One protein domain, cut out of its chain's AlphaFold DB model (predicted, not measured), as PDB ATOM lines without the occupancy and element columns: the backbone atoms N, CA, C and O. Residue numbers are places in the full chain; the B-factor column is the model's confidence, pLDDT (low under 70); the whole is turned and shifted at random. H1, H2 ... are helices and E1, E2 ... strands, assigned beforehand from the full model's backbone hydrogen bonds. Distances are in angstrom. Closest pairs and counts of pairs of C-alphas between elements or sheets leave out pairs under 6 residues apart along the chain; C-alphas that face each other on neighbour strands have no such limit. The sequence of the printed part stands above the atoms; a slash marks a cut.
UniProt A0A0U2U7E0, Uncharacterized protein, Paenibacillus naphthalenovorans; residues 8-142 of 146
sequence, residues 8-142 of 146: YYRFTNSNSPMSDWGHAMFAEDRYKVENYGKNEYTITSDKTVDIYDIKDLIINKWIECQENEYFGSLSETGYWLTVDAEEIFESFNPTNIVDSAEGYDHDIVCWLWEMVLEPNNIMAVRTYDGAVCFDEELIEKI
ATOM      1  N   TYR A   8     102.166  86.602 147.575       97.44
ATOM      2  CA  TYR A   8     103.526  86.636 148.098       97.44
ATOM      3  C   TYR A   8     103.958  88.085 148.307       97.44
ATOM      4  O   TYR A   8     103.588  88.964 147.525       97.44
ATOM      5  N   TYR A   9     104.745  88.332 149.349       97.62
ATOM      6  CA  TYR A   9     105.045  89.655 149.882       97.62
ATOM      7  C   TYR A   9     106.540  89.950 149.846       97.62
ATOM      8  O   TYR A   9     107.374  89.102 150.160       97.62
ATOM      9  N   ARG A  10     106.878  91.194 149.516       96.94
ATOM     10  CA  ARG A  10     108.237  91.726 149.574       96.94
ATOM     11  C   ARG A  10     108.215  93.110 150.193       96.94
ATOM     12  O   ARG A  10     107.426  93.959 149.785       96.94
ATOM     13  N   PHE A  11     109.143  93.357 151.112       96.94
ATOM     14  CA  PHE A  11     109.380  94.688 151.656       96.94
ATOM     15  C   PHE A  11     110.781  95.166 151.318       96.94
ATOM     16  O   PHE A  11     111.758  94.426 151.408       96.94
ATOM     17  N   THR A  12     110.884  96.430 150.930       95.44
ATOM     18  CA  THR A  12     112.162  97.089 150.657       95.44
ATOM     19  C   THR A  12     112.055  98.584 150.933       95.44
ATOM     20  O   THR A  12     110.971  99.167 150.957       95.44
ATOM     21  N   ASN A  13     113.184  99.244 151.179       95.12
ATOM     22  CA  ASN A  13     113.237 100.707 151.238       95.12
ATOM     23  C   ASN A  13     113.398 101.348 149.849       95.12
ATOM     24  O   ASN A  13     113.244 102.565 149.723       95.12
ATOM     25  N   SER A  14     113.668 100.539 148.818       93.94
ATOM     26  CA  SER A  14     113.708 100.964 147.416       93.94
ATOM     27  C   SER A  14     112.309 101.265 146.881       93.94
ATOM     28  O   SER A  14     111.321 100.697 147.341       93.94
ATOM     29  N   ASN A  15     112.224 102.170 145.902       92.88
ATOM     30  CA  ASN A  15     110.990 102.423 145.154       92.88
ATOM     31  C   ASN A  15     110.775 101.444 143.989       92.88
ATOM     32  O   ASN A  15     109.672 101.431 143.443       92.88
ATOM     33  N   SER A  16     111.780 100.638 143.638       95.06
ATOM     34  CA  SER A  16     111.640  99.484 142.743       95.06
ATOM     35  C   SER A  16     111.627  98.197 143.582       95.06
ATOM     36  O   SER A  16     112.382  98.114 144.560       95.06
ATOM     37  N   PRO A  17     110.784  97.205 143.242       95.62
ATOM     38  CA  PRO A  17     110.813  95.899 143.884       95.62
ATOM     39  C   PRO A  17     112.051  95.083 143.489       95.62
ATOM     40  O   PRO A  17     112.457  94.212 144.259       95.62
ATOM     41  N   MET A  18     112.660  95.351 142.334       96.81
ATOM     42  CA  MET A  18     113.747  94.538 141.791       96.81
ATOM     43  C   MET A  18     115.033  94.699 142.606       96.81
ATOM     44  O   MET A  18     115.336  95.775 143.126       96.81
ATOM     45  N   SER A  19     115.779  93.605 142.755       92.75
ATOM     46  CA  SER A  19     117.160  93.658 143.237       92.75
ATOM     47  C   SER A  19     118.106  94.106 142.119       92.75
ATOM     48  O   SER A  19     117.763  94.056 140.937       92.75
ATOM     49  N   ASP A  20     119.339  94.459 142.486       90.75
ATOM     50  CA  ASP A  20     120.406  94.750 141.517       90.75
ATOM     51  C   ASP A  20     120.803  93.513 140.680       90.75
ATOM     52  O   ASP A  20     121.525  93.643 139.695       90.75
ATOM     53  N   TRP A  21     120.328  92.318 141.059       89.62
ATOM     54  CA  TRP A  21     120.562  91.041 140.374       89.62
ATOM     55  C   TRP A  21     119.444  90.693 139.376       89.62
ATOM     56  O   TRP A  21     119.375  89.572 138.882       89.62
ATOM     57  N   GLY A  22     118.542  91.638 139.086       92.81
ATOM     58  CA  GLY A  22     117.546  91.498 138.019       92.81
ATOM     59  C   GLY A  22     116.319  90.658 138.376       92.81
ATOM     60  O   GLY A  22     115.502  90.385 137.505       92.81
ATOM     61  N   HIS A  23     116.148  90.281 139.644       95.31
ATOM     62  CA  HIS A  23     114.965  89.564 140.123       95.31
ATOM     63  C   HIS A  23     114.480  90.108 141.477       95.31
ATOM     64  O   HIS A  23     115.214  90.789 142.201       95.31
ATOM     65  N   ALA A  24     113.236  89.815 141.838       96.69
ATOM     66  CA  ALA A  24     112.632  90.129 143.126       96.69
ATOM     67  C   ALA A  24     112.161  88.845 143.815       96.69
ATOM     68  O   ALA A  24     111.453  88.040 143.216       96.69
ATOM     69  N   MET A  25     112.529  88.684 145.087       96.06
ATOM     70  CA  MET A  25     112.103  87.561 145.925       96.06
ATOM     71  C   MET A  25     110.990  87.984 146.879       96.06
ATOM     72  O   MET A  25     111.054  89.075 147.465       96.06
ATOM     73  N   PHE A  26     110.006  87.107 147.031       96.94
ATOM     74  CA  PHE A  26     108.806  87.284 147.833       96.94
ATOM     75  C   PHE A  26     108.608  86.076 148.748       96.94
ATOM     76  O   PHE A  26     108.851  84.945 148.339       96.94
ATOM     77  N   ALA A  27     108.104  86.313 149.955       96.31
ATOM     78  CA  ALA A  27     107.725  85.268 150.901       96.31
ATOM     79  C   ALA A  27     106.201  85.133 150.971       96.31
ATOM     80  O   ALA A  27     105.487  86.127 150.853       96.31
ATOM     81  N   GLU A  28     105.686  83.930 151.206       95.00
ATOM     82  CA  GLU A  28     104.251  83.738 151.459       95.00
ATOM     83  C   GLU A  28     103.818  84.371 152.796       95.00
ATOM     84  O   GLU A  28     102.757  84.989 152.898       95.00
ATOM     85  N   ASP A  29     104.666  84.281 153.828       94.19
ATOM     86  CA  ASP A  29     104.398  84.875 155.139       94.19
ATOM     87  C   ASP A  29     104.841  86.344 155.193       94.19
ATOM     88  O   ASP A  29     106.018  86.661 155.396       94.19
ATOM     89  N   ARG A  30     103.869  87.256 155.075       95.19
ATOM     90  CA  ARG A  30     104.072  88.709 155.182       95.19
ATOM     91  C   ARG A  30     104.849  89.119 156.440       95.19
ATOM     92  O   ARG A  30     105.676  90.026 156.364       95.19
ATOM     93  N   TYR A  31     104.613  88.476 157.588       93.81
ATOM     94  CA  TYR A  31     105.232  88.871 158.861       93.81
ATOM     95  C   TYR A  31     106.723  88.545 158.924       93.81
ATOM     96  O   TYR A  31     107.461  89.205 159.654       93.81
ATOM     97  N   LYS A  32     107.192  87.561 158.146       92.69
ATOM     98  CA  LYS A  32     108.627  87.260 158.048       92.69
ATOM     99  C   LYS A  32     109.410  88.346 157.318       92.69
ATOM    100  O   LYS A  32     110.625  88.406 157.471       92.69
ATOM    101  N   VAL A  33     108.732  89.164 156.511       94.12
ATOM    102  CA  VAL A  33     109.389  90.130 155.629       94.12
ATOM    103  C   VAL A  33     109.041  91.591 155.912       94.12
ATOM    104  O   VAL A  33     109.739  92.472 155.421       94.12
ATOM    105  N   GLU A  34     108.027  91.890 156.728       94.94
ATOM    106  CA  GLU A  34     107.557  93.268 156.965       94.94
ATOM    107  C   GLU A  34     108.613  94.229 157.541       94.94
ATOM    108  O   GLU A  34     108.499  95.446 157.409       94.94
ATOM    109  N   ASN A  35     109.678  93.704 158.148       94.81
ATOM    110  CA  ASN A  35     110.769  94.493 158.717       94.81
ATOM    111  C   ASN A  35     111.875  94.878 157.710       94.81
ATOM    112  O   ASN A  35     112.754  95.660 158.078       94.81
ATOM    113  N   TYR A  36     111.865  94.376 156.466       93.38
ATOM    114  CA  TYR A  36     112.919  94.672 155.473       93.38
ATOM    115  C   TYR A  36     112.796  96.055 154.815       93.38
ATOM    116  O   TYR A  36     113.741  96.544 154.189       93.38
ATOM    117  N   GLY A  37     111.667  96.741 154.978       94.94
ATOM    118  CA  GLY A  37     111.524  98.111 154.509       94.94
ATOM    119  C   GLY A  37     110.102  98.633 154.571       94.94
ATOM    120  O   GLY A  37     109.182  97.936 154.967       94.94
ATOM    121  N   LYS A  38     109.927  99.897 154.188       94.69
ATOM    122  CA  LYS A  38     108.626 100.580 154.255       94.69
ATOM    123  C   LYS A  38     107.729 100.377 153.031       94.69
ATOM    124  O   LYS A  38     106.549 100.695 153.105       94.69
ATOM    125  N   ASN A  39     108.288  99.979 151.888       96.44
ATOM    126  CA  ASN A  39     107.514  99.782 150.667       96.44
ATOM    127  C   ASN A  39     107.146  98.306 150.553       96.44
ATOM    128  O   ASN A  39     108.043  97.467 150.486       96.44
ATOM    129  N   GLU A  40     105.848  98.022 150.502       97.12
ATOM    130  CA  GLU A  40     105.292  96.684 150.317       97.12
ATOM    131  C   GLU A  40     104.958  96.443 148.842       97.12
ATOM    132  O   GLU A  40     104.335  97.280 148.178       97.12
ATOM    133  N   TYR A  41     105.377  95.287 148.341       98.00
ATOM    134  CA  TYR A  41     105.116  94.807 146.993       98.00
ATOM    135  C   TYR A  41     104.576  93.383 147.041       98.00
ATOM    136  O   TYR A  41     104.955  92.601 147.917       98.00
ATOM    137  N   THR A  42     103.736  93.037 146.071       97.81
ATOM    138  CA  THR A  42     103.094  91.728 145.993       97.81
ATOM    139  C   THR A  42     103.098  91.140 144.591       97.81
ATOM    140  O   THR A  42     103.006  91.867 143.602       97.81
ATOM    141  N   ILE A  43     103.107  89.813 144.525       97.81
ATOM    142  CA  ILE A  43     102.781  89.024 143.332       97.81
ATOM    143  C   ILE A  43     101.789  87.922 143.723       97.81
ATOM    144  O   ILE A  43     101.799  87.444 144.857       97.81
ATOM    145  N   THR A  44     100.909  87.539 142.803       97.06
ATOM    146  CA  THR A  44      99.875  86.521 143.026       97.06
ATOM    147  C   THR A  44     100.173  85.239 142.253       97.06
ATOM    148  O   THR A  44     100.781  85.261 141.183       97.06
ATOM    149  N   SER A  45      99.725  84.103 142.787       96.06
ATOM    150  CA  SER A  45     100.053  82.766 142.275       96.06
ATOM    151  C   SER A  45      99.570  82.459 140.848       96.06
ATOM    152  O   SER A  45      99.998  81.467 140.268       96.06
ATOM    153  N   ASP A  46      98.648  83.245 140.288       96.25
ATOM    154  CA  ASP A  46      98.210  83.153 138.885       96.25
ATOM    155  C   ASP A  46      99.211  83.761 137.894       96.25
ATOM    156  O   ASP A  46      99.158  83.445 136.707       96.25
ATOM    157  N   LYS A  47     100.137  84.596 138.375       97.31
ATOM    158  CA  LYS A  47     101.230  85.180 137.586       97.31
ATOM    159  C   LYS A  47     102.520  84.356 137.660       97.31
ATOM    160  O   LYS A  47     103.522  84.747 137.073       97.31
ATOM    161  N   THR A  48     102.511  83.242 138.391       97.31
ATOM    162  CA  THR A  48     103.688  82.400 138.649       97.31
ATOM    163  C   THR A  48     103.503  80.999 138.083       97.31
ATOM    164  O   THR A  48     102.402  80.449 138.153       97.31
ATOM    165  N   VAL A  49     104.589  80.385 137.627       97.81
ATOM    166  CA  VAL A  49     104.652  78.944 137.339       97.81
ATOM    167  C   VAL A  49     105.141  78.199 138.581       97.81
ATOM    168  O   VAL A  49     105.988  78.710 139.308       97.81
ATOM    169  N   ASP A  50     104.604  77.013 138.858       96.94
ATOM    170  CA  ASP A  50     105.112  76.171 139.944       96.94
ATOM    171  C   ASP A  50     106.509  75.642 139.605       96.94
ATOM    172  O   ASP A  50     106.704  75.096 138.519       96.94
ATOM    173  N   ILE A  51     107.480  75.767 140.515       97.06
ATOM    174  CA  ILE A  51     108.832  75.232 140.296       97.06
ATOM    175  C   ILE A  51     108.797  73.729 139.970       97.06
ATOM    176  O   ILE A  51     109.571  73.258 139.136       97.06
ATOM    177  N   TYR A  52     107.850  72.975 140.541       97.12
ATOM    178  CA  TYR A  52     107.696  71.552 140.240       97.12
ATOM    179  C   TYR A  52     107.150  71.285 138.834       97.12
ATOM    180  O   TYR A  52     107.505  70.264 138.245       97.12
ATOM    181  N   ASP A  53     106.356  72.197 138.263       97.88
ATOM    182  CA  ASP A  53     105.857  72.070 136.886       97.88
ATOM    183  C   ASP A  53     106.992  72.223 135.856       97.88
ATOM    184  O   ASP A  53     106.874  71.749 134.725       97.88
ATOM    185  N   ILE A  54     108.108  72.852 136.247       98.00
ATOM    186  CA  ILE A  54     109.295  73.059 135.404       98.00
ATOM    187  C   ILE A  54     110.513  72.253 135.856       98.00
ATOM    188  O   ILE A  54     111.605  72.447 135.319       98.00
ATOM    189  N   LYS A  55     110.341  71.311 136.791       98.12
ATOM    190  CA  LYS A  55     111.427  70.461 137.297       98.12
ATOM    191  C   LYS A  55     112.193  69.774 136.165       98.12
ATOM    192  O   LYS A  55     113.406  69.925 136.049       98.12
ATOM    193  N   ASP A  56     111.470  69.066 135.299       98.25
ATOM    194  CA  ASP A  56     112.078  68.328 134.188       98.25
ATOM    195  C   ASP A  56     112.771  69.271 133.198       98.25
ATOM    196  O   ASP A  56     113.784  68.911 132.603       98.25
ATOM    197  N   LEU A  57     112.253  70.489 133.020       98.31
ATOM    198  CA  LEU A  57     112.870  71.488 132.152       98.31
ATOM    199  C   LEU A  57     114.241  71.920 132.697       98.31
ATOM    200  O   LEU A  57     115.205  71.959 131.935       98.31
ATOM    201  N   ILE A  58     114.333  72.196 134.002       98.38
ATOM    202  CA  ILE A  58     115.580  72.569 134.684       98.38
ATOM    203  C   ILE A  58     116.593  71.423 134.601       98.38
ATOM    204  O   ILE A  58     117.710  71.622 134.124       98.38
ATOM    205  N   ILE A  59     116.187  70.212 134.999       98.44
ATOM    206  CA  ILE A  59     117.068  69.036 135.038       98.44
ATOM    207  C   ILE A  59     117.603  68.698 133.648       98.44
ATOM    208  O   ILE A  59     118.812  68.555 133.467       98.44
ATOM    209  N   ASN A  60     116.722  68.605 132.648       98.44
ATOM    210  CA  ASN A  60     117.149  68.263 131.294       98.44
ATOM    211  C   ASN A  60     118.068  69.340 130.713       98.44
ATOM    212  O   ASN A  60     119.038  69.005 130.034       98.44
ATOM    213  N   LYS A  61     117.804  70.623 131.001       98.38
ATOM    214  CA  LYS A  61     118.682  71.704 130.553       98.38
ATOM    215  C   LYS A  61     120.052  71.634 131.224       98.38
ATOM    216  O   LYS A  61     121.048  71.838 130.540       98.38
ATOM    217  N   TRP A  62     120.127  71.314 132.516       97.88
ATOM    218  CA  TRP A  62     121.408  71.163 133.213       97.88
ATOM    219  C   TRP A  62     122.253  70.030 132.617       97.88
ATOM    220  O   TRP A  62     123.429  70.232 132.318       97.88
ATOM    221  N   ILE A  63     121.638  68.871 132.361       98.06
ATOM    222  CA  ILE A  63     122.304  67.727 131.718       98.06
ATOM    223  C   ILE A  63     122.797  68.107 130.315       98.06
ATOM    224  O   ILE A  63     123.950  67.853 129.977       98.06
ATOM    225  N   GLU A  64     121.967  68.779 129.514       97.50
ATOM    226  CA  GLU A  64     122.366  69.283 128.193       97.50
ATOM    227  C   GLU A  64     123.556  70.257 128.290       97.50
ATOM    228  O   GLU A  64     124.479  70.198 127.477       97.50
ATOM    229  N   CYS A  65     123.563  71.147 129.286       96.12
ATOM    230  CA  CYS A  65     124.679  72.055 129.544       96.12
ATOM    231  C   CYS A  65     125.963  71.297 129.906       96.12
ATOM    232  O   CYS A  65     127.033  71.667 129.419       96.12
ATOM    233  N   GLN A  66     125.869  70.224 130.698       95.69
ATOM    234  CA  GLN A  66     127.003  69.361 131.039       95.69
ATOM    235  C   GLN A  66     127.562  68.630 129.815       95.69
ATOM    236  O   GLN A  66     128.772  68.634 129.603       95.69
ATOM    237  N   GLU A  67     126.699  68.053 128.975       95.75
ATOM    238  CA  GLU A  67     127.105  67.346 127.751       95.75
ATOM    239  C   GLU A  67     127.791  68.267 126.731       95.75
ATOM    240  O   GLU A  67     128.693  67.836 126.011       95.75
ATOM    241  N   ASN A  68     127.371  69.534 126.676       94.50
ATOM    242  CA  ASN A  68     127.912  70.537 125.757       94.50
ATOM    243  C   ASN A  68     128.991  71.436 126.384       94.50
ATOM    244  O   ASN A  68     129.515  72.315 125.698       94.50
ATOM    245  N   GLU A  69     129.294  71.248 127.670       93.69
ATOM    246  CA  GLU A  69     130.173  72.102 128.480       93.69
ATOM    247  C   GLU A  69     129.838  73.608 128.374       93.69
ATOM    248  O   GLU A  69     130.722  74.469 128.368       93.69
ATOM    249  N   TYR A  70     128.547  73.943 128.283       93.19
ATOM    250  CA  TYR A  70     128.064  75.308 128.074       93.19
ATOM    251  C   TYR A  70     126.940  75.664 129.048       93.19
ATOM    252  O   TYR A  70     125.822  75.170 128.925       93.19
ATOM    253  N   PHE A  71     127.225  76.584 129.974       93.81
ATOM    254  CA  PHE A  71     126.322  77.015 131.050       93.81
ATOM    255  C   PHE A  71     125.925  78.498 130.935       93.81
ATOM    256  O   PHE A  71     125.658  79.152 131.941       93.81
ATOM    257  N   GLY A  72     125.910  79.054 129.720       90.38
ATOM    258  CA  GLY A  72     125.620  80.477 129.520       90.38
ATOM    259  C   GLY A  72     126.677  81.369 130.175       90.38
ATOM    260  O   GLY A  72     127.876  81.141 129.994       90.38
ATOM    261  N   SER A  73     126.234  82.371 130.932       88.94
ATOM    262  CA  SER A  73     127.108  83.325 131.629       88.94
ATOM    263  C   SER A  73     127.705  82.803 132.944       88.94
ATOM    264  O   SER A  73     128.433  83.544 133.610       88.94
ATOM    265  N   LEU A  74     127.411  81.560 133.341       86.31
ATOM    266  CA  LEU A  74     127.883  80.998 134.604       86.31
ATOM    267  C   LEU A  74     129.415  80.885 134.636       86.31
ATOM    268  O   LEU A  74     130.047  80.379 133.701       86.31
ATOM    269  N   SER A  75     130.020  81.366 135.722       72.25
ATOM    270  CA  SER A  75     131.471  81.331 135.910       72.25
ATOM    271  C   SER A  75     131.968  79.907 136.219       72.25
ATOM    272  O   SER A  75     131.200  79.068 136.660       72.25
ATOM    273  N   GLU A  76     133.250  79.599 135.980       70.38
ATOM    274  CA  GLU A  76     133.899  78.347 136.437       70.38
ATOM    275  C   GLU A  76     133.224  77.014 136.021       70.38
ATOM    276  O   GLU A  76     132.943  76.144 136.846       70.38
ATOM    277  N   THR A  77     133.055  76.792 134.712       72.25
ATOM    278  CA  THR A  77     132.402  75.592 134.129       72.25
ATOM    279  C   THR A  77     132.889  74.241 134.675       72.25
ATOM    280  O   THR A  77     132.106  73.301 134.758       72.25
ATOM    281  N   GLY A  78     134.155  74.129 135.093       83.25
ATOM    282  CA  GLY A  78     134.734  72.881 135.603       83.25
ATOM    283  C   GLY A  78     134.081  72.337 136.879       83.25
ATOM    284  O   GLY A  78     133.985  71.120 137.026       83.25
ATOM    285  N   TYR A  79     133.620  73.204 137.786       86.50
ATOM    286  CA  TYR A  79     132.890  72.776 138.986       86.50
ATOM    287  C   TYR A  79     131.500  72.245 138.609       86.50
ATOM    288  O   TYR A  79     131.125  71.136 138.998       86.50
ATOM    289  N   TRP A  80     130.785  72.989 137.762       90.12
ATOM    290  CA  TRP A  80     129.408  72.703 137.345       90.12
ATOM    291  C   TRP A  80     129.249  71.398 136.556       90.12
ATOM    292  O   TRP A  80     128.203  70.754 136.624       90.12
ATOM    293  N   LEU A  81     130.312  70.931 135.895       92.31
ATOM    294  CA  LEU A  81     130.349  69.607 135.261       92.31
ATOM    295  C   LEU A  81     130.190  68.437 136.240       92.31
ATOM    296  O   LEU A  81     129.920  67.320 135.810       92.31
ATOM    297  N   THR A  82     130.381  68.670 137.540       92.50
ATOM    298  CA  THR A  82     130.331  67.618 138.566       92.50
ATOM    299  C   THR A  82     129.116  67.698 139.482       92.50
ATOM    300  O   THR A  82     128.894  66.766 140.253       92.50
ATOM    301  N   VAL A  83     128.338  68.781 139.401       94.81
ATOM    302  CA  VAL A  83     127.159  68.990 140.250       94.81
ATOM    303  C   VAL A  83     125.969  68.223 139.685       94.81
ATOM    304  O   VAL A  83     125.725  68.241 138.476       94.81
ATOM    305  N   ASP A  84     125.235  67.538 140.558       96.50
ATOM    306  CA  ASP A  84     124.077  66.742 140.165       96.50
ATOM    307  C   ASP A  84     122.893  67.633 139.746       96.50
ATOM    308  O   ASP A  84     122.645  68.689 140.328       96.50
ATOM    309  N   ALA A  85     122.153  67.216 138.718       96.88
ATOM    310  CA  ALA A  85     121.042  68.002 138.186       96.88
ATOM    311  C   ALA A  85     119.869  68.138 139.179       96.88
ATOM    312  O   ALA A  85     119.185  69.162 139.169       96.88
ATOM    313  N   GLU A  86     119.631  67.134 140.031       96.88
ATOM    314  CA  GLU A  86     118.615  67.219 141.087       96.88
ATOM    315  C   GLU A  86     119.048  68.206 142.172       96.88
ATOM    316  O   GLU A  86     118.226  69.001 142.613       96.88
ATOM    317  N   GLU A  87     120.335  68.242 142.532       95.56
ATOM    318  CA  GLU A  87     120.877  69.234 143.478       95.56
ATOM    319  C   GLU A  87     120.695  70.667 142.951       95.56
ATOM    320  O   GLU A  87     120.293  71.566 143.692       95.56
ATOM    321  N   ILE A  88     120.899  70.882 141.647       95.56
ATOM    322  CA  ILE A  88     120.612  72.177 141.020       95.56
ATOM    323  C   ILE A  88     119.131  72.528 141.095       95.56
ATOM    324  O   ILE A  88     118.790  73.657 141.449       95.56
ATOM    325  N   PHE A  89     118.241  71.587 140.784       96.38
ATOM    326  CA  PHE A  89     116.807  71.822 140.919       96.38
ATOM    327  C   PHE A  89     116.414  72.162 142.365       96.38
ATOM    328  O   PHE A  89     115.674  73.122 142.581       96.38
ATOM    329  N   GLU A  90     116.923  71.412 143.346       94.50
ATOM    330  CA  GLU A  90     116.665  71.644 144.771       94.50
ATOM    331  C   GLU A  90     117.104  73.049 145.199       94.50
ATOM    332  O   GLU A  90     116.345  73.721 145.896       94.50
ATOM    333  N   SER A  91     118.230  73.549 144.672       94.81
ATOM    334  CA  SER A  91     118.719  74.905 144.960       94.81
ATOM    335  C   SER A  91     117.770  76.036 144.526       94.81
ATOM    336  O   SER A  91     117.850  77.149 145.047       94.81
ATOM    337  N   PHE A  92     116.855  75.773 143.585       95.25
ATOM    338  CA  PHE A  92     115.826  76.722 143.137       95.25
ATOM    339  C   PHE A  92     114.463  76.496 143.795       95.25
ATOM    340  O   PHE A  92     113.487  77.165 143.459       95.25
ATOM    341  N   ASN A  93     114.381  75.578 144.753       92.88
ATOM    342  CA  ASN A  93     113.206  75.385 145.586       92.88
ATOM    343  C   ASN A  93     113.596  75.388 147.072       92.88
ATOM    344  O   ASN A  93     113.419  74.373 147.756       92.88
ATOM    345  N   PRO A  94     114.127  76.518 147.577       88.31
ATOM    346  CA  PRO A  94     114.606  76.603 148.945       88.31
ATOM    347  C   PRO A  94     113.481  76.286 149.928       88.31
ATOM    348  O   PRO A  94     112.326  76.678 149.750       88.31
ATOM    349  N   THR A  95     113.834  75.598 151.010       85.25
ATOM    350  CA  THR A  95     112.879  75.298 152.093       85.25
ATOM    351  C   THR A  95     112.463  76.542 152.880       85.25
ATOM    352  O   THR A  95     111.439  76.513 153.568       85.25
ATOM    353  N   ASN A  96     113.272  77.605 152.813       85.62
ATOM    354  CA  ASN A  96     112.992  78.899 153.418       85.62
ATOM    355  C   ASN A  96     113.644  80.041 152.625       85.62
ATOM    356  O   ASN A  96     114.807  80.366 152.865       85.62
ATOM    357  N   ILE A  97     112.888  80.682 151.730       83.75
ATOM    358  CA  ILE A  97     113.399  81.756 150.860       83.75
ATOM    359  C   ILE A  97     113.901  82.994 151.626       83.75
ATOM    360  O   ILE A  97     114.661  83.792 151.083       83.75
ATOM    361  N   VAL A  98     113.481  83.182 152.884       80.50
ATOM    362  CA  VAL A  98     113.876  84.338 153.710       80.50
ATOM    363  C   VAL A  98     115.223  84.104 154.398       80.50
ATOM    364  O   VAL A  98     116.044  85.018 154.460       80.50
ATOM    365  N   ASP A  99     115.447  82.894 154.919       76.81
ATOM    366  CA  ASP A  99     116.671  82.557 155.661       76.81
ATOM    367  C   ASP A  99     117.804  82.067 154.744       76.81
ATOM    368  O   ASP A  99     118.978  82.237 155.079       76.81
ATOM    369  N   SER A 100     117.467  81.447 153.609       82.50
ATOM    370  CA  SER A 100     118.423  80.960 152.613       82.50
ATOM    371  C   SER A 100     117.754  80.877 151.246       82.50
ATOM    372  O   SER A 100     117.054  79.909 150.953       82.50
ATOM    373  N   ALA A 101     117.999  81.861 150.382       79.06
ATOM    374  CA  ALA A 101     117.457  81.840 149.025       79.06
ATOM    375  C   ALA A 101     118.237  80.915 148.067       79.06
ATOM    376  O   ALA A 101     117.882  80.807 146.896       79.06
ATOM    377  N   GLU A 102     119.274  80.234 148.571       89.44
ATOM    378  CA  GLU A 102     120.061  79.213 147.870       89.44
ATOM    379  C   GLU A 102     120.496  79.671 146.469       89.44
ATOM    380  O   GLU A 102     121.272  80.622 146.353       89.44
ATOM    381  N   GLY A 103     120.003  79.033 145.405       86.12
ATOM    382  CA  GLY A 103     120.368  79.357 144.029       86.12
ATOM    383  C   GLY A 103     120.024  80.792 143.619       86.12
ATOM    384  O   GLY A 103     120.672  81.329 142.724       86.12
ATOM    385  N   TYR A 104     119.063  81.443 144.285       90.00
ATOM    386  CA  TYR A 104     118.680  82.832 144.008       90.00
ATOM    387  C   TYR A 104     119.643  83.875 144.606       90.00
ATOM    388  O   TYR A 104     119.712  84.992 144.096       90.00
ATOM    389  N   ASP A 105     120.439  83.501 145.616       85.56
ATOM    390  CA  ASP A 105     121.510  84.331 146.200       85.56
ATOM    391  C   ASP A 105     122.901  84.017 145.598       85.56
ATOM    392  O   ASP A 105     123.931  84.499 146.080       85.56
ATOM    393  N   HIS A 106     122.954  83.207 144.535       89.00
ATOM    394  CA  HIS A 106     124.182  82.790 143.854       89.00
ATOM    395  C   HIS A 106     124.130  83.120 142.354       89.00
ATOM    396  O   HIS A 106     123.059  83.267 141.773       89.00
ATOM    397  N   ASP A 107     125.290  83.216 141.693       88.81
ATOM    398  CA  ASP A 107     125.380  83.531 140.253       88.81
ATOM    399  C   ASP A 107     124.660  82.510 139.344       88.81
ATOM    400  O   ASP A 107     124.369  82.800 138.182       88.81
ATOM    401  N   ILE A 108     124.283  81.349 139.889       92.44
ATOM    402  CA  ILE A 108     123.524  80.306 139.200       92.44
ATOM    403  C   ILE A 108     122.097  80.748 138.851       92.44
ATOM    404  O   ILE A 108     121.502  80.211 137.916       92.44
ATOM    405  N   VAL A 109     121.571  81.792 139.502       93.94
ATOM    406  CA  VAL A 109     120.311  82.426 139.092       93.94
ATOM    407  C   VAL A 109     120.375  82.960 137.656       93.94
ATOM    408  O   VAL A 109     119.376  82.902 136.938       93.94
ATOM    409  N   CYS A 110     121.548  83.414 137.198       92.31
ATOM    410  CA  CYS A 110     121.740  83.848 135.815       92.31
ATOM    411  C   CYS A 110     121.601  82.667 134.849       92.31
ATOM    412  O   CYS A 110     120.947  82.805 133.819       92.31
ATOM    413  N   TRP A 111     122.140  81.492 135.201       95.69
ATOM    414  CA  TRP A 111     121.948  80.272 134.408       95.69
ATOM    415  C   TRP A 111     120.467  79.893 134.327       95.69
ATOM    416  O   TRP A 111     119.962  79.640 133.233       95.69
ATOM    417  N   LEU A 112     119.754  79.904 135.461       96.94
ATOM    418  CA  LEU A 112     118.321  79.606 135.488       96.94
ATOM    419  C   LEU A 112     117.553  80.556 134.560       96.94
ATOM    420  O   LEU A 112     116.739  80.112 133.750       96.94
ATOM    421  N   TRP A 113     117.837  81.856 134.637       96.94
ATOM    422  CA  TRP A 113     117.210  82.849 133.773       96.94
ATOM    423  C   TRP A 113     117.515  82.608 132.286       96.94
ATOM    424  O   TRP A 113     116.594  82.363 131.506       96.94
ATOM    425  N   GLU A 114     118.792  82.630 131.906       96.12
ATOM    426  CA  GLU A 114     119.250  82.612 130.509       96.12
ATOM    427  C   GLU A 114     118.948  81.289 129.798       96.12
ATOM    428  O   GLU A 114     118.620  81.266 128.610       96.12
ATOM    429  N   MET A 115     119.087  80.167 130.509       96.81
ATOM    430  CA  MET A 115     119.063  78.838 129.896       96.81
ATOM    431  C   MET A 115     117.700  78.155 130.008       96.81
ATOM    432  O   MET A 115     117.393  77.275 129.197       96.81
ATOM    433  N   VAL A 116     116.881  78.548 130.990       98.12
ATOM    434  CA  VAL A 116     115.611  77.883 131.303       98.12
ATOM    435  C   VAL A 116     114.431  78.838 131.178       98.12
ATOM    436  O   VAL A 116     113.530  78.579 130.382       98.12
ATOM    437  N   LEU A 117     114.399  79.921 131.951       98.25
ATOM    438  CA  LEU A 117     113.181  80.713 132.131       98.25
ATOM    439  C   LEU A 117     112.881  81.631 130.944       98.25
ATOM    440  O   LEU A 117     111.784  81.557 130.380       98.25
ATOM    441  N   GLU A 118     113.849  82.449 130.526       97.62
ATOM    442  CA  GLU A 118     113.687  83.391 129.414       97.62
ATOM    443  C   GLU A 118     113.322  82.671 128.102       97.62
ATOM    444  O   GLU A 118     112.311  83.040 127.492       97.62
ATOM    445  N   PRO A 119     114.009  81.580 127.690       98.06
ATOM    446  CA  PRO A 119     113.662  80.858 126.461       98.06
ATOM    447  C   PRO A 119     112.262  80.231 126.471       98.06
ATOM    448  O   PRO A 119     111.705  79.961 125.406       98.06
ATOM    449  N   ASN A 120     111.694  79.990 127.658       98.31
ATOM    450  CA  ASN A 120     110.368  79.394 127.838       98.31
ATOM    451  C   ASN A 120     109.297  80.426 128.230       98.31
ATOM    452  O   ASN A 120     108.166  80.046 128.529       98.31
ATOM    453  N   ASN A 121     109.624  81.723 128.188       97.81
ATOM    454  CA  ASN A 121     108.722  82.822 128.528       97.81
ATOM    455  C   ASN A 121     108.126  82.700 129.950       97.81
ATOM    456  O   ASN A 121     106.940  82.961 130.169       97.81
ATOM    457  N   ILE A 122     108.948  82.278 130.915       98.38
ATOM    458  CA  ILE A 122     108.568  82.119 132.324       98.38
ATOM    459  C   ILE A 122     109.127  83.292 133.122       98.38
ATOM    460  O   ILE A 122     110.317  83.356 133.400       98.38
ATOM    461  N   MET A 123     108.264  84.237 133.484       98.25
ATOM    462  CA  MET A 123     108.684  85.503 134.103       98.25
ATOM    463  C   MET A 123     108.630  85.491 135.636       98.25
ATOM    464  O   MET A 123     109.175  86.377 136.296       98.25
ATOM    465  N   ALA A 124     107.972  84.496 136.228       98.06
ATOM    466  CA  ALA A 124     107.947  84.305 137.668       98.06
ATOM    467  C   ALA A 124     107.719  82.837 138.024       98.06
ATOM    468  O   ALA A 124     106.949  82.130 137.366       98.06
ATOM    469  N   VAL A 125     108.359  82.403 139.103       97.75
ATOM    470  CA  VAL A 125     108.294  81.039 139.620       97.75
ATOM    471  C   VAL A 125     107.879  81.091 141.082       97.75
ATOM    472  O   VAL A 125     108.407  81.901 141.840       97.75
ATOM    473  N   ARG A 126     106.931  80.246 141.492       96.62
ATOM    474  CA  ARG A 126     106.634  80.020 142.910       96.62
ATOM    475  C   ARG A 126     107.409  78.806 143.413       96.62
ATOM    476  O   ARG A 126     107.470  77.783 142.731       96.62
ATOM    477  N   THR A 127     107.987  78.949 144.595       94.31
ATOM    478  CA  THR A 127     108.716  77.909 145.323       94.31
ATOM    479  C   THR A 127     107.838  77.370 146.453       94.31
ATOM    480  O   THR A 127     106.674  77.750 146.587       94.31
ATOM    481  N   TYR A 128     108.389  76.476 147.272       91.25
ATOM    482  CA  TYR A 128     107.703  75.901 148.423       91.25
ATOM    483  C   TYR A 128     107.110  76.947 149.384       91.25
ATOM    484  O   TYR A 128     106.004  76.734 149.874       91.25
ATOM    485  N   ASP A 129     107.816  78.052 149.654       87.50
ATOM    486  CA  ASP A 129     107.407  79.056 150.649       87.50
ATOM    487  C   ASP A 129     107.438  80.513 150.141       87.50
ATOM    488  O   ASP A 129     107.335  81.470 150.921       87.50
ATOM    489  N   GLY A 130     107.558  80.701 148.826       94.94
ATOM    490  CA  GLY A 130     107.750  82.018 148.239       94.94
ATOM    491  C   GLY A 130     107.551  82.083 146.732       94.94
ATOM    492  O   GLY A 130     107.004  81.184 146.094       94.94
ATOM    493  N   ALA A 131     107.999  83.195 146.159       97.25
ATOM    494  CA  ALA A 131     108.044  83.390 144.720       97.25
ATOM    495  C   ALA A 131     109.239  84.252 144.316       97.25
ATOM    496  O   ALA A 131     109.660  85.148 145.050       97.25
ATOM    497  N   VAL A 132     109.744  84.010 143.113       97.62
ATOM    498  CA  VAL A 132     110.799  84.796 142.480       97.62
ATOM    499  C   VAL A 132     110.292  85.317 141.148       97.62
ATOM    500  O   VAL A 132     109.773  84.561 140.329       97.62
ATOM    501  N   CYS A 133     110.416  86.623 140.940       97.94
ATOM    502  CA  CYS A 133     109.918  87.312 139.763       97.94
ATOM    503  C   CYS A 133     111.054  88.036 139.041       97.94
ATOM    504  O   CYS A 133     111.834  88.750 139.669       97.94
ATOM    505  N   PHE A 134     111.125  87.850 137.729       97.81
ATOM    506  CA  PHE A 134     112.124  88.438 136.835       97.81
ATOM    507  C   PHE A 134     111.546  89.592 136.000       97.81
ATOM    508  O   PHE A 134     112.290  90.281 135.308       97.81
ATOM    509  N   ASP A 135     110.235  89.836 136.093       97.75
ATOM    510  CA  ASP A 135     109.530  90.891 135.364       97.75
ATOM    511  C   ASP A 135     108.790  91.828 136.329       97.75
ATOM    512  O   ASP A 135     107.802  91.455 136.967       97.75
ATOM    513  N   GLU A 136     109.262  93.073 136.421       97.00
ATOM    514  CA  GLU A 136     108.680  94.091 137.297       97.00
ATOM    515  C   GLU A 136     107.202  94.376 136.979       97.00
ATOM    516  O   GLU A 136     106.450  94.728 137.888       97.00
ATOM    517  N   GLU A 137     106.747  94.170 135.737       97.44
ATOM    518  CA  GLU A 137     105.357  94.429 135.337       97.44
ATOM    519  C   GLU A 137     104.347  93.485 136.009       97.44
ATOM    520  O   GLU A 137     103.160  93.809 136.122       97.44
ATOM    521  N   LEU A 138     104.798  92.329 136.505       97.69
ATOM    522  CA  LEU A 138     103.950  91.383 137.235       97.69
ATOM    523  C   LEU A 138     103.727  91.788 138.698       97.69
ATOM    524  O   LEU A 138     102.815  91.259 139.349       97.69
ATOM    525  N   ILE A 139     104.538  92.720 139.206       98.06
ATOM    526  CA  ILE A 139     104.612  93.097 140.614       98.06
ATOM    527  C   ILE A 139     103.719  94.309 140.889       98.06
ATOM    528  O   ILE A 139     103.749  95.324 140.197       98.06
ATOM    529  N   GLU A 140     102.949  94.233 141.970       97.19
ATOM    530  CA  GLU A 140     102.061  95.306 142.405       97.19
ATOM    531  C   GLU A 140     102.614  95.979 143.659       97.19
ATOM    532  O   GLU A 140     102.941  95.315 144.640       97.19
ATOM    533  N   LYS A 141     102.709  97.312 143.651       96.44
ATOM    534  CA  LYS A 141     103.020  98.081 144.860       96.44
ATOM    535  C   LYS A 141     101.746  98.302 145.665       96.44
ATOM    536  O   LYS A 141     100.787  98.878 145.150       96.44
ATOM    537  N   ILE A 142     101.766  97.939 146.943       93.06
ATOM    538  CA  ILE A 142     100.664  98.255 147.846       93.06
ATOM    539  C   ILE A 142     100.770  99.728 148.238       93.06
ATOM    540  O   ILE A 142     101.770 100.186 148.795       93.06
TER     541      ILE A 142
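Overview. This is residues 8 to 142 of the 146 residues of an uncharacterized protein of Paenibacillus naphthalenovorans (UniProt A0A0U2U7E0). What is the main shape? A small sheet of E2, E5 and E4 sits in the middle of an elongated body, with the strand pair E1 and E3 and the helix H1 packed on E1 at one end. At the other end H2 packs on both H4 and H6, H5 packs on H4, and H3 lies at the far tip. What is it made of? The printed part has 135 residues with six named helices and five named strands, in the order E1 E2 H1 E3 H2 H3 H4 H5 H6 E4 E5; both sheets are antiparallel and the class is mixed. It is compact, with a radius of gyration of the C-alphas of 14.9 A and spans of 46 by 26 by 23 A.

Along the chain. Where are the strands? E2 is residues 24 to 27, E5 130 to 133 and E4 124 to 126. E1, residues 8 to 12, begins at C-alpha 8, (103.526, 86.636, 148.098); E3, residues 39 to 44, is 17.1 A long. Where are the helices? H2, residues 51 to 68, runs 24.4 A from C-alpha 51, (108.832, 75.232, 140.296), with a kink of 28 degrees near residue 58. H6, residues 108 to 120, is 17.4 A long; H1 is 30 to 36, H3 77 to 80, H4 85 to 91 and H5 102 to 105.

Arrangement. How do the strands pair? E5 is the inner strand, antiparallel to E2, with N 24 and O 133 2.8 A apart, and to E4, its hairpin partner, with N 125 and O 132 2.9 A apart. E1 and E3 are antiparallel, with N 10 and O 41 2.9 A apart. What joins the ends to the sheet? The closest C-alphas of E1 and E2, Arg 10 and Phe 26, are 4.8 A apart; H2 only grazes the sheet, with residues 51 to 54. How do the helices meet? H2 touches H4 with residues 55 to 63 alone, opposite ways at a steep tilt of 49 degrees, Ile 59 and Ala 85 having the closest C-alphas, 5.2 A. It touches H6 about perpendicular, at 74 degrees, with C-alphas 58 and 116 closest at 6.3 A. Are their backbones complete? In H4 every O i to N i+4 pair is within hydrogen-bond range, against 12 of 14 in H2, 6 of 9 in H6 and 1 of 3 in H1, where 2 of 4 O i to N i+3 pairs are; H3 and H5 are too short for an i+4 pair.

Size, cuts and confidence. How far does it reach? The two farthest C-alphas, Lys 38 and Glu 67, are 46.4 A apart. Is anything cut, long or uncertain? The printed part has no cut, the link from E1 to E2 is long at 11 residues, and no printed residue is under 70 in pLDDT.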